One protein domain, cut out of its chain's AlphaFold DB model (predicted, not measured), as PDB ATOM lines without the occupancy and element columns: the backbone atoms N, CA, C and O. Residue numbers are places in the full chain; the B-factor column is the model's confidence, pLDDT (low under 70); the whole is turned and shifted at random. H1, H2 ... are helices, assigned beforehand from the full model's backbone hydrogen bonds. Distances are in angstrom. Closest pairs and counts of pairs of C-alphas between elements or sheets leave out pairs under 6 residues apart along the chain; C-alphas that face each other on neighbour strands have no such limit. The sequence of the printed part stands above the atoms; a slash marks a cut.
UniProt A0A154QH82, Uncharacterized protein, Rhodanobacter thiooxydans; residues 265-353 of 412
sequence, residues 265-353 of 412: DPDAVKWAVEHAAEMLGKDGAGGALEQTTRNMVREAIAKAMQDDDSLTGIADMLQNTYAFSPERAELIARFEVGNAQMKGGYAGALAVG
ATOM      1  N   ASP A 265      26.817  21.624 -20.961       53.50
ATOM      2  CA  ASP A 265      25.393  21.345 -21.177       53.50
ATOM      3  C   ASP A 265      24.752  20.892 -19.845       53.50
ATOM      4  O   ASP A 265      25.122  19.838 -19.310       53.50
ATOM      5  N   PRO A 266      23.812  21.673 -19.277       56.16
ATOM      6  CA  PRO A 266      23.246  21.389 -17.966       56.16
ATOM      7  C   PRO A 266      22.308  20.178 -17.982       56.16
ATOM      8  O   PRO A 266      22.219  19.484 -16.969       56.16
ATOM      9  N   ASP A 267      21.642  19.888 -19.104       60.88
ATOM     10  CA  ASP A 267      20.762  18.727 -19.238       60.88
ATOM     11  C   ASP A 267      21.582  17.450 -19.459       60.88
ATOM     12  O   ASP A 267      21.264  16.409 -18.882       60.88
ATOM     13  N   ALA A 268      22.696  17.529 -20.197       66.62
ATOM     14  CA  ALA A 268      23.659  16.433 -20.300       66.62
ATOM     15  C   ALA A 268      24.338  16.134 -18.953       66.62
ATOM     16  O   ALA A 268      24.391  14.981 -18.522       66.62
ATOM     17  N   VAL A 269      24.804  17.164 -18.240       71.19
ATOM     18  CA  VAL A 269      25.365  17.026 -16.886       71.19
ATOM     19  C   VAL A 269      24.340  16.418 -15.927       71.19
ATOM     20  O   VAL A 269      24.673  15.495 -15.182       71.19
ATOM     21  N   LYS A 270      23.090  16.893 -15.950       72.69
ATOM     22  CA  LYS A 270      22.007  16.334 -15.133       72.69
ATOM     23  C   LYS A 270      21.758  14.863 -15.473       72.69
ATOM     24  O   LYS A 270      21.700  14.038 -14.562       72.69
ATOM     25  N   TRP A 271      21.684  14.514 -16.759       80.25
ATOM     26  CA  TRP A 271      21.542  13.123 -17.187       80.25
ATOM     27  C   TRP A 271      22.708  12.258 -16.690       80.25
ATOM     28  O   TRP A 271      22.487  11.146 -16.216       80.25
ATOM     29  N   ALA A 272      23.946  12.758 -16.717       82.38
ATOM     30  CA  ALA A 272      25.098  12.038 -16.175       82.38
ATOM     31  C   ALA A 272      24.993  11.812 -14.652       82.38
ATOM     32  O   ALA A 272      25.250  10.700 -14.185       82.38
ATOM     33  N   VAL A 273      24.554  12.818 -13.881       82.62
ATOM     34  CA  VAL A 273      24.296  12.700 -12.427       82.62
ATOM     35  C   VAL A 273      23.219  11.651 -12.120       82.62
ATOM     36  O   VAL A 273      23.324  10.934 -11.124       82.62
ATOM     37  N   GLU A 274      22.192  11.539 -12.962       86.94
ATOM     38  CA  GLU A 274      21.058  10.630 -12.749       86.94
ATOM     39  C   GLU A 274      21.329   9.204 -13.272       86.94
ATOM     40  O   GLU A 274      20.958   8.237 -12.598       86.94
ATOM     41  N   HIS A 275      22.032   9.053 -14.403       91.38
ATOM     42  CA  HIS A 275      22.063   7.814 -15.197       91.38
ATOM     43  C   HIS A 275      23.441   7.278 -15.615       91.38
ATOM     44  O   HIS A 275      23.505   6.142 -16.095       91.38
ATOM     45  N   ALA A 276      24.554   8.001 -15.436       89.50
ATOM     46  CA  ALA A 276      25.848   7.465 -15.877       89.50
ATOM     47  C   ALA A 276      26.218   6.156 -15.143       89.50
ATOM     48  O   ALA A 276      25.762   5.870 -14.026       89.50
ATOM     49  N   ALA A 277      27.042   5.338 -15.795       92.06
ATOM     50  CA  ALA A 277      27.529   4.032 -15.354       92.06
ATOM     51  C   ALA A 277      26.471   2.912 -15.188       92.06
ATOM     52  O   ALA A 277      26.809   1.810 -14.732       92.06
ATOM     53  N   GLU A 278      25.203   3.115 -15.571       91.62
ATOM     54  CA  GLU A 278      24.147   2.090 -15.432       91.62
ATOM     55  C   GLU A 278      24.461   0.799 -16.196       91.62
ATOM     56  O   GLU A 278      24.278  -0.296 -15.664       91.62
ATOM     57  N   MET A 279      25.043   0.905 -17.393       88.25
ATOM     58  CA  MET A 279      25.373  -0.254 -18.232       88.25
ATOM     59  C   MET A 279      26.641  -1.019 -17.797       88.25
ATOM     60  O   MET A 279      26.946  -2.078 -18.355       88.25
ATOM     61  N   LEU A 280      27.404  -0.533 -16.809       89.69
ATOM     62  CA  LEU A 280      28.703  -1.117 -16.445       89.69
ATOM     63  C   LEU A 280      28.560  -2.404 -15.617       89.69
ATOM     64  O   LEU A 280      28.714  -2.411 -14.398       89.69
ATOM     65  N   GLY A 281      28.278  -3.533 -16.265       88.69
ATOM     66  CA  GLY A 281      28.127  -4.825 -15.579       88.69
ATOM     67  C   GLY A 281      29.408  -5.388 -14.933       88.69
ATOM     68  O   GLY A 281      29.324  -6.348 -14.169       88.69
ATOM     69  N   LYS A 282      30.590  -4.826 -15.233       89.19
ATOM     70  CA  LYS A 282      31.894  -5.356 -14.797       89.19
ATOM     71  C   LYS A 282      32.890  -4.292 -14.354       89.19
ATOM     72  O   LYS A 282      32.935  -3.220 -14.959       89.19
ATOM     73  N   ASP A 283      33.705  -4.643 -13.363       84.69
ATOM     74  CA  ASP A 283      34.848  -3.863 -12.868       84.69
ATOM     75  C   ASP A 283      36.080  -3.937 -13.800       84.69
ATOM     76  O   ASP A 283      36.036  -4.555 -14.872       84.69
ATOM     77  N   GLY A 284      37.174  -3.272 -13.409       77.25
ATOM     78  CA  GLY A 284      38.439  -3.246 -14.149       77.25
ATOM     79  C   GLY A 284      39.182  -4.584 -14.224       77.25
ATOM     80  O   GLY A 284      39.820  -4.874 -15.234       77.25
ATOM     81  N   ALA A 285      39.026  -5.454 -13.222       82.31
ATOM     82  CA  ALA A 285      39.564  -6.817 -13.222       82.31
ATOM     83  C   ALA A 285      38.671  -7.817 -13.991       82.31
ATOM     84  O   ALA A 285      39.020  -8.991 -14.129       82.31
ATOM     85  N   GLY A 286      37.517  -7.374 -14.502       81.44
ATOM     86  CA  GLY A 286      36.542  -8.197 -15.216       81.44
ATOM     87  C   GLY A 286      35.571  -8.973 -14.318       81.44
ATOM     88  O   GLY A 286      34.800  -9.790 -14.847       81.44
ATOM     89  N   GLY A 287      35.593  -8.715 -13.004       87.25
ATOM     90  CA  GLY A 287      34.603  -9.169 -12.028       87.25
ATOM     91  C   GLY A 287      33.283  -8.395 -12.141       87.25
ATOM     92  O   GLY A 287      33.058  -7.672 -13.110       87.25
ATOM     93  N   ALA A 288      32.371  -8.582 -11.185       92.25
ATOM     94  CA  ALA A 288      31.067  -7.911 -11.180       92.25
ATOM     95  C   ALA A 288      31.158  -6.545 -10.479       92.25
ATOM     96  O   ALA A 288      31.579  -6.476  -9.327       92.25
ATOM     97  N   LEU A 289      30.722  -5.470 -11.147       91.06
ATOM     98  CA  LEU A 289      30.815  -4.119 -10.581       91.06
ATOM     99  C   LEU A 289      29.805  -3.916  -9.442       91.06
ATOM    100  O   LEU A 289      28.592  -3.899  -9.677       91.06
ATOM    101  N   GLU A 290      30.310  -3.709  -8.224       93.44
ATOM    102  CA  GLU A 290      29.492  -3.363  -7.058       93.44
ATOM    103  C   GLU A 290      28.756  -2.027  -7.265       93.44
ATOM    104  O   GLU A 290      29.268  -1.103  -7.903       93.44
ATOM    105  N   GLN A 291      27.552  -1.900  -6.704       91.50
ATOM    106  CA  GLN A 291      26.739  -0.692  -6.849       91.50
ATOM    107  C   GLN A 291      27.388   0.552  -6.217       91.50
ATOM    108  O   GLN A 291      27.217   1.650  -6.735       91.50
ATOM    109  N   THR A 292      28.164   0.397  -5.141       91.81
ATOM    110  CA  THR A 292      28.936   1.504  -4.547       91.81
ATOM    111  C   THR A 292      29.968   2.041  -5.541       91.81
ATOM    112  O   THR A 292      29.987   3.236  -5.823       91.81
ATOM    113  N   THR A 293      30.751   1.158  -6.166       91.25
ATOM    114  CA  THR A 293      31.714   1.517  -7.216       91.25
ATOM    115  C   THR A 293      31.031   2.095  -8.453       91.25
ATOM    116  O   THR A 293      31.540   3.055  -9.021       91.25
ATOM    117  N   ARG A 294      29.852   1.588  -8.845       94.06
ATOM    118  CA  ARG A 294      29.042   2.189  -9.922       94.06
ATOM    119  C   ARG A 294      28.676   3.641  -9.620       94.06
ATOM    120  O   ARG A 294      28.840   4.489 -10.491       94.06
ATOM    121  N   ASN A 295      28.214   3.923  -8.401       93.62
ATOM    122  CA  ASN A 295      27.871   5.280  -7.981       93.62
ATOM    123  C   ASN A 295      29.111   6.193  -7.980       93.62
ATOM    124  O   ASN A 295      29.042   7.290  -8.519       93.62
ATOM    125  N   MET A 296      30.264   5.722  -7.486       92.69
ATOM    126  CA  MET A 296      31.513   6.499  -7.536       92.69
ATOM    127  C   MET A 296      31.960   6.804  -8.979       92.69
ATOM    128  O   MET A 296      32.357   7.928  -9.275       92.69
ATOM    129  N   VAL A 297      31.845   5.839  -9.905       92.38
ATOM    130  CA  VAL A 297      32.137   6.059 -11.336       92.38
ATOM    131  C   VAL A 297      31.175   7.086 -11.947       92.38
ATOM    132  O   VAL A 297      31.622   7.976 -12.666       92.38
ATOM    133  N   ARG A 298      29.876   7.008 -11.630       94.44
ATOM    134  CA  ARG A 298      28.860   7.987 -12.053       94.44
ATOM    135  C   ARG A 298      29.187   9.396 -11.561       94.44
ATOM    136  O   ARG A 298      29.229  10.320 -12.364       94.44
ATOM    137  N   GLU A 299      29.443   9.551 -10.264       93.06
ATOM    138  CA  GLU A 299      29.804  10.830  -9.641       93.06
ATOM    139  C   GLU A 299      31.086  11.411 -10.256       93.06
ATOM    140  O   GLU A 299      31.146  12.608 -10.531       93.06
ATOM    141  N   ALA A 300      32.082  10.567 -10.548       91.00
ATOM    142  CA  ALA A 300      33.322  10.985 -11.196       91.00
ATOM    143  C   ALA A 300      33.119  11.432 -12.656       91.00
ATOM    144  O   ALA A 300      33.659  12.463 -13.041       91.00
ATOM    145  N   ILE A 301      32.322  10.713 -13.458       88.12
ATOM    146  CA  ILE A 301      32.008  11.103 -14.848       88.12
ATOM    147  C   ILE A 301      31.177  12.391 -14.872       88.12
ATOM    148  O   ILE A 301      31.504  13.323 -15.604       88.12
ATOM    149  N   ALA A 302      30.136  12.479 -14.041       86.31
ATOM    150  CA  ALA A 302      29.298  13.669 -13.951       86.31
ATOM    151  C   ALA A 302      30.089  14.897 -13.472       86.31
ATOM    152  O   ALA A 302      29.885  15.993 -13.991       86.31
ATOM    153  N   LYS A 303      31.035  14.721 -12.535       85.38
ATOM    154  CA  LYS A 303      31.962  15.789 -12.145       85.38
ATOM    155  C   LYS A 303      32.923  16.167 -13.273       85.38
ATOM    156  O   LYS A 303      33.121  17.352 -13.495       85.38
ATOM    157  N   ALA A 304      33.485  15.203 -13.994       81.81
ATOM    158  CA  ALA A 304      34.390  15.481 -15.106       81.81
ATOM    159  C   ALA A 304      33.690  16.306 -16.210       81.81
ATOM    160  O   ALA A 304      34.216  17.317 -16.670       81.81
ATOM    161  N   MET A 305      32.428  15.980 -16.527       77.50
ATOM    162  CA  MET A 305      31.574  16.801 -17.402       77.50
ATOM    163  C   MET A 305      31.242  18.190 -16.814       77.50
ATOM    164  O   MET A 305      31.078  19.150 -17.561       77.50
ATOM    165  N   GLN A 306      31.157  18.334 -15.485       74.62
ATOM    166  CA  GLN A 306      31.010  19.637 -14.814       74.62
ATOM    167  C   GLN A 306      32.306  20.450 -14.751       74.62
ATOM    168  O   GLN A 306      32.240  21.669 -14.586       74.62
ATOM    169  N   ASP A 307      33.470  19.815 -14.860       77.25
ATOM    170  CA  ASP A 307      34.773  20.482 -14.858       77.25
ATOM    171  C   ASP A 307      35.220  20.880 -16.280       77.25
ATOM    172  O   ASP A 307      35.966  21.848 -16.399       77.25
ATOM    173  N   ASP A 308      34.627  20.270 -17.317       67.12
ATOM    174  CA  ASP A 308      35.019  20.303 -18.744       67.12
ATOM    175  C   ASP A 308      36.280  19.466 -19.061       67.12
ATOM    176  O   ASP A 308      37.161  19.842 -19.834       67.12
ATOM    177  N   ASP A 309      36.380  18.291 -18.431       73.06
ATOM    178  CA  ASP A 309      37.435  17.319 -18.722       73.06
ATOM    179  C   ASP A 309      37.251  16.684 -20.109       73.06
ATOM    180  O   ASP A 309      36.226  16.072 -20.421       73.06
ATOM    181  N   SER A 310      38.312  16.723 -20.919       73.50
ATOM    182  CA  SER A 310      38.368  16.007 -22.199       73.50
ATOM    183  C   SER A 310      38.104  14.498 -22.056       73.50
ATOM    184  O   SER A 310      38.464  13.880 -21.052       73.50
ATOM    185  N   LEU A 311      37.590  13.863 -23.118       69.06
ATOM    186  CA  LEU A 311      37.380  12.404 -23.181       69.06
ATOM    187  C   LEU A 311      38.630  11.591 -22.794       69.06
ATOM    188  O   LEU A 311      38.506  10.543 -22.161       69.06
ATOM    189  N   THR A 312      39.828  12.082 -23.131       71.25
ATOM    190  CA  THR A 312      41.106  11.480 -22.726       71.25
ATOM    191  C   THR A 312      41.319  11.572 -21.216       71.25
ATOM    192  O   THR A 312      41.653  10.570 -20.598       71.25
ATOM    193  N   GLY A 313      41.055  12.731 -20.602       75.88
ATOM    194  CA  GLY A 313      41.132  12.910 -19.146       75.88
ATOM    195  C   GLY A 313      40.134  12.029 -18.388       75.88
ATOM    196  O   GLY A 313      40.491  11.413 -17.384       75.88
ATOM    197  N   ILE A 314      38.916  11.873 -18.918       81.44
ATOM    198  CA  ILE A 314      37.908  10.947 -18.378       81.44
ATOM    199  C   ILE A 314      38.396   9.493 -18.490       81.44
ATOM    200  O   ILE A 314      38.292   8.736 -17.524       81.44
ATOM    201  N   ALA A 315      38.974   9.093 -19.627       78.44
ATOM    202  CA  ALA A 315      39.545   7.758 -19.807       78.44
ATOM    203  C   ALA A 315      40.747   7.504 -18.872       78.44
ATOM    204  O   ALA A 315      40.794   6.472 -18.202       78.44
ATOM    205  N   ASP A 316      41.669   8.461 -18.743       82.19
ATOM    206  CA  ASP A 316      42.802   8.390 -17.814       82.19
ATOM    207  C   ASP A 316      42.324   8.287 -16.357       82.19
ATOM    208  O   ASP A 316      42.849   7.482 -15.584       82.19
ATOM    209  N   MET A 317      41.296   9.044 -15.965       92.44
ATOM    210  CA  MET A 317      40.670   8.948 -14.642       92.44
ATOM    211  C   MET A 317      40.062   7.555 -14.410       92.44
ATOM    212  O   MET A 317      40.315   6.942 -13.366       92.44
ATOM    213  N   LEU A 318      39.331   7.019 -15.394       89.50
ATOM    214  CA  LEU A 318      38.706   5.694 -15.337       89.50
ATOM    215  C   LEU A 318      39.739   4.558 -15.252       89.50
ATOM    216  O   LEU A 318      39.551   3.608 -14.486       89.50
ATOM    217  N   GLN A 319      40.848   4.667 -15.983       90.38
ATOM    218  CA  GLN A 319      41.963   3.727 -15.912       90.38
ATOM    219  C   GLN A 319      42.681   3.804 -14.556       90.38
ATOM    220  O   GLN A 319      42.854   2.783 -13.892       90.38
ATOM    221  N   ASN A 320      43.087   5.001 -14.120       90.00
ATOM    222  CA  ASN A 320      43.935   5.165 -12.936       90.00
ATOM    223  C   ASN A 320      43.176   4.988 -11.607       90.00
ATOM    224  O   ASN A 320      43.760   4.502 -10.641       90.00
ATOM    225  N   THR A 321      41.889   5.347 -11.551       92.06
ATOM    226  CA  THR A 321      41.074   5.273 -10.320       92.06
ATOM    227  C   THR A 321      40.332   3.942 -10.185       92.06
ATOM    228  O   THR A 321      40.247   3.397  -9.087       92.06
ATOM    229  N   TYR A 322      39.811   3.398 -11.292       90.62
ATOM    230  CA  TYR A 322      38.931   2.218 -11.286       90.62
ATOM    231  C   TYR A 322      39.535   0.982 -11.976       90.62
ATOM    232  O   TYR A 322      38.862  -0.042 -12.114       90.62
ATOM    233  N   ALA A 323      40.813   1.054 -12.368       89.88
ATOM    234  CA  ALA A 323      41.596  -0.034 -12.958       89.88
ATOM    235  C   ALA A 323      40.999  -0.644 -14.245       89.88
ATOM    236  O   ALA A 323      41.274  -1.801 -14.569       89.88
ATOM    237  N   PHE A 324      40.179   0.107 -14.989       88.69
ATOM    238  CA  PHE A 324      39.730  -0.315 -16.318       88.69
ATOM    239  C   PHE A 324      40.916  -0.379 -17.299       88.69
ATOM    240  O   PHE A 324      41.833   0.435 -17.216       88.69
ATOM    241  N   SER A 325      40.902  -1.331 -18.243       88.69
ATOM    242  CA  SER A 325      41.894  -1.338 -19.331       88.69
ATOM    243  C   SER A 325      41.732  -0.087 -20.209       88.69
ATOM    244  O   SER A 325      40.609   0.421 -20.288       88.69
ATOM    245  N   PRO A 326      42.787   0.404 -20.888       83.12
ATOM    246  CA  PRO A 326      42.728   1.663 -21.639       83.12
ATOM    247  C   PRO A 326      41.576   1.700 -22.656       83.12
ATOM    248  O   PRO A 326      40.798   2.647 -22.700       83.12
ATOM    249  N   GLU A 327      41.385   0.607 -23.395       82.38
ATOM    250  CA  GLU A 327      40.368   0.466 -24.445       82.38
ATOM    251  C   GLU A 327      38.946   0.399 -23.864       82.38
ATOM    252  O   GLU A 327      37.964   0.753 -24.518       82.38
ATOM    253  N   ARG A 328      38.818  -0.083 -22.620       85.81
ATOM    254  CA  ARG A 328      37.557  -0.110 -21.873       85.81
ATOM    255  C   ARG A 328      37.267   1.251 -21.247       85.81
ATOM    256  O   ARG A 328      36.120   1.675 -21.285       85.81
ATOM    257  N   ALA A 329      38.277   1.921 -20.699       85.38
ATOM    258  CA  ALA A 329      38.166   3.261 -20.139       85.38
ATOM    259  C   ALA A 329      37.772   4.284 -21.217       85.38
ATOM    260  O   ALA A 329      36.827   5.039 -21.013       85.38
ATOM    261  N   GLU A 330      38.404   4.230 -22.392       81.44
ATOM    262  CA  GLU A 330      38.054   5.058 -23.552       81.44
ATOM    263  C   GLU A 330      36.621   4.790 -24.041       81.44
ATOM    264  O   GLU A 330      35.854   5.728 -24.260       81.44
ATOM    265  N   LEU A 331      36.222   3.517 -24.173       81.06
ATOM    266  CA  LEU A 331      34.864   3.154 -24.591       81.06
ATOM    267  C   LEU A 331      33.801   3.641 -23.594       81.06
ATOM    268  O   LEU A 331      32.729   4.069 -24.015       81.06
ATOM    269  N   ILE A 332      34.091   3.585 -22.289       85.75
ATOM    270  CA  ILE A 332      33.209   4.119 -21.243       85.75
ATOM    271  C   ILE A 332      33.162   5.649 -21.332       85.75
ATOM    272  O   ILE A 332      32.069   6.198 -21.387       85.75
ATOM    273  N   ALA A 333      34.304   6.337 -21.423       81.81
ATOM    274  CA  ALA A 333      34.357   7.797 -21.538       81.81
ATOM    275  C   ALA A 333      33.552   8.314 -22.743       81.81
ATOM    276  O   ALA A 333      32.671   9.156 -22.581       81.81
ATOM    277  N   ARG A 334      33.794   7.756 -23.940       76.94
ATOM    278  CA  ARG A 334      33.065   8.111 -25.171       76.94
ATOM    279  C   ARG A 334      31.564   7.836 -25.052       76.94
ATOM    280  O   ARG A 334      30.763   8.692 -25.416       76.94
ATOM    281  N   PHE A 335      31.179   6.657 -24.555       84.12
ATOM    282  CA  PHE A 335      29.766   6.285 -24.473       84.12
ATOM    283  C   PHE A 335      29.003   7.081 -23.414       84.12
ATOM    284  O   PHE A 335      27.919   7.562 -23.710       84.12
ATOM    285  N   GLU A 336      29.529   7.215 -22.197       86.62
ATOM    286  CA  GLU A 336      28.797   7.842 -21.092       86.62
ATOM    287  C   GLU A 336      28.607   9.349 -21.344       86.62
ATOM    288  O   GLU A 336      27.498   9.845 -21.155       86.62
ATOM    289  N   VAL A 337      29.622  10.050 -21.875       78.38
ATOM    290  CA  VAL A 337      29.506  11.469 -22.275       78.38
ATOM    291  C   VAL A 337      28.550  11.637 -23.459       78.38
ATOM    292  O   VAL A 337      27.606  12.419 -23.368       78.38
ATOM    293  N   GLY A 338      28.730  10.869 -24.540       72.00
ATOM    294  CA  GLY A 338      27.871  10.978 -25.724       72.00
ATOM    295  C   GLY A 338      26.417  10.581 -25.447       72.00
ATOM    296  O   GLY A 338      25.485  11.233 -25.908       72.00
ATOM    297  N   ASN A 339      26.186   9.551 -24.630       81.88
ATOM    298  CA  ASN A 339      24.844   9.175 -24.194       81.88
ATOM    299  C   ASN A 339      24.229  10.257 -23.293       81.88
ATOM    300  O   ASN A 339      23.061  10.586 -23.467       81.88
ATOM    301  N   ALA A 340      25.001  10.856 -22.382       78.38
ATOM    302  CA  ALA A 340      24.524  11.972 -21.573       78.38
ATOM    303  C   ALA A 340      24.138  13.189 -22.430       78.38
ATOM    304  O   ALA A 340      23.049  13.723 -22.243       78.38
ATOM    305  N   GLN A 341      24.948  13.563 -23.426       72.06
ATOM    306  CA  GLN A 341      24.617  14.622 -24.392       72.06
ATOM    307  C   GLN A 341      23.325  14.315 -25.165       72.06
ATOM    308  O   GLN A 341      22.416  15.139 -25.212       72.06
ATOM    309  N   MET A 342      23.191  13.108 -25.719       76.19
ATOM    310  CA  MET A 342      22.042  12.757 -26.562       76.19
ATOM    311  C   MET A 342      20.728  12.614 -25.785       76.19
ATOM    312  O   MET A 342      19.677  13.060 -26.252       76.19
ATOM    313  N   LYS A 343      20.760  12.009 -24.590       80.50
ATOM    314  CA  LYS A 343      19.568  11.845 -23.743       80.50
ATOM    315  C   LYS A 343      19.236  13.118 -22.953       80.50
ATOM    316  O   LYS A 343      18.059  13.424 -22.778       80.50
ATOM    317  N   GLY A 344      20.249  13.885 -22.543       68.50
ATOM    318  CA  GLY A 344      20.101  15.224 -21.970       68.50
ATOM    319  C   GLY A 344      19.458  16.184 -22.967       68.50
ATOM    320  O   GLY A 344      18.387  16.716 -22.692       68.50
ATOM    321  N   GLY A 345      20.013  16.297 -24.178       65.62
ATOM    322  CA  GLY A 345      19.433  17.093 -25.264       65.62
ATOM    323  C   GLY A 345      18.004  16.677 -25.635       65.62
ATOM    324  O   GLY A 345      17.172  17.536 -25.914       65.62
ATOM    325  N   TYR A 346      17.666  15.383 -25.556       73.44
ATOM    326  CA  TYR A 346      16.283  14.910 -25.703       73.44
ATOM    327  C   TYR A 346      15.357  15.405 -24.575       73.44
ATOM    328  O   TYR A 346      14.251  15.882 -24.844       73.44
ATOM    329  N   ALA A 347      15.805  15.335 -23.317       67.56
ATOM    330  CA  ALA A 347      15.053  15.842 -22.170       67.56
ATOM    331  C   ALA A 347      14.871  17.372 -22.223       67.56
ATOM    332  O   ALA A 347      13.764  17.863 -21.990       67.56
ATOM    333  N   GLY A 348      15.915  18.110 -22.612       57.59
ATOM    334  CA  GLY A 348      15.865  19.552 -22.860       57.59
ATOM    335  C   GLY A 348      14.907  19.908 -24.002       57.59
ATOM    336  O   GLY A 348      14.047  20.773 -23.838       57.59
ATOM    337  N   ALA A 349      14.962  19.185 -25.128       55.62
ATOM    338  CA  ALA A 349      14.052  19.365 -26.264       55.62
ATOM    339  C   ALA A 349      12.573  19.160 -25.880       55.62
ATOM    340  O   ALA A 349      11.715  19.947 -26.292       55.62
ATOM    341  N   LEU A 350      12.270  18.149 -25.055       60.47
ATOM    342  CA  LEU A 350      10.938  17.955 -24.473       60.47
ATOM    343  C   LEU A 350      10.537  19.135 -23.568       60.47
ATOM    344  O   LEU A 350       9.415  19.632 -23.681       60.47
ATOM    345  N   ALA A 351      11.444  19.615 -22.711       50.06
ATOM    346  CA  ALA A 351      11.185  20.719 -21.785       50.06
ATOM    347  C   ALA A 351      10.909  22.060 -22.496       50.06
ATOM    348  O   ALA A 351       9.987  22.774 -22.104       50.06
ATOM    349  N   VAL A 352      11.631  22.379 -23.582       46.69
ATOM    350  CA  VAL A 352      11.401  23.591 -24.407       46.69
ATOM    351  C   VAL A 352      10.295  23.421 -25.467       46.69
ATOM    352  O   VAL A 352      10.103  24.278 -26.341       46.69
ATOM    353  N   GLY A 353       9.547  22.316 -25.388       48.66
ATOM    354  CA  GLY A 353       8.313  22.096 -26.133       48.66
ATOM    355  C   GLY A 353       8.483  21.713 -27.603       48.66
ATOM    356  O   GLY A 353       7.539  21.930 -28.369       48.66
TER     357      GLY A 353
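This is residues 265 to 353 of the 412 residues of an uncharacterized protein of Rhodanobacter thiooxydans (UniProt A0A154QH82). One long helix, H4, makes the longest axis of the domain, and three shorter helices, H1, H2 and H3, are laid over one side of it in an arch, alternating in direction. H1 and H3 cross H4 steeply with close contact, while H2 bridges between them and meets H4 with a few residues. The printed part has 89 residues, with four named helices in the order H1, H2, H3, H4 and no named strand; the class is all helix. The whole is compact, with a radius of gyration of the C-alphas of 12.9 A, yet elongated in outline, with spans of 44 by 24 by 17 A.

H4, residues 326 to 351, is 36.9 A long, from C-alpha 326 at (42.728, 1.663, -21.639) to C-alpha 351 at (11.185, 20.719, -21.785). H2, residues 291 to 307, is 24.0 A long. H3, residues 311 to 322, is 15.7 A long. H1, residues 266 to 275, is 13.9 A long and begins with C-alpha 266 at (23.246, 21.389, -17.966).

H4 and H2 are the hubs, touching three helices each. H4 touches H1 with residues 336 to 348 alone, at a steep tilt of 62 degrees, opposite ways; the closest C-alphas are those of Ala 268 and Gly 344, 4.1 A apart. H4 touches H3 with residues 326 to 337 alone, at a steep tilt of 61 degrees; the closest C-alphas, of Ala 315 and Ala 329, are 4.7 A apart. H2 and H4 touch, only just about perpendicular at 71 degrees, with C-alphas 305 and 337 closest at 7.5 A. H1 and H2 form a helical hairpin at 9 degrees, the C-alphas of Ala 272 and Ala 302 closest at 5.0 A. H2 and H3 form another at 30 degrees, with C-alphas 304 and 314 closest at 6.6 A. H1 and H3 are apart. In all four helices every O i to N i+4 pair is within hydrogen-bond range.

The two C-alphas farthest apart, of Ala 285 and Gly 353, are 44.5 A apart. The printed part has no cut. The link from H1 to H2, residues 276 to 290, is long; the other two are tight. Mean pLDDT of the printed part is 80.4, and residues 265 to 268, 308, 311, 344 to 345 and 347 to 353 are under 70.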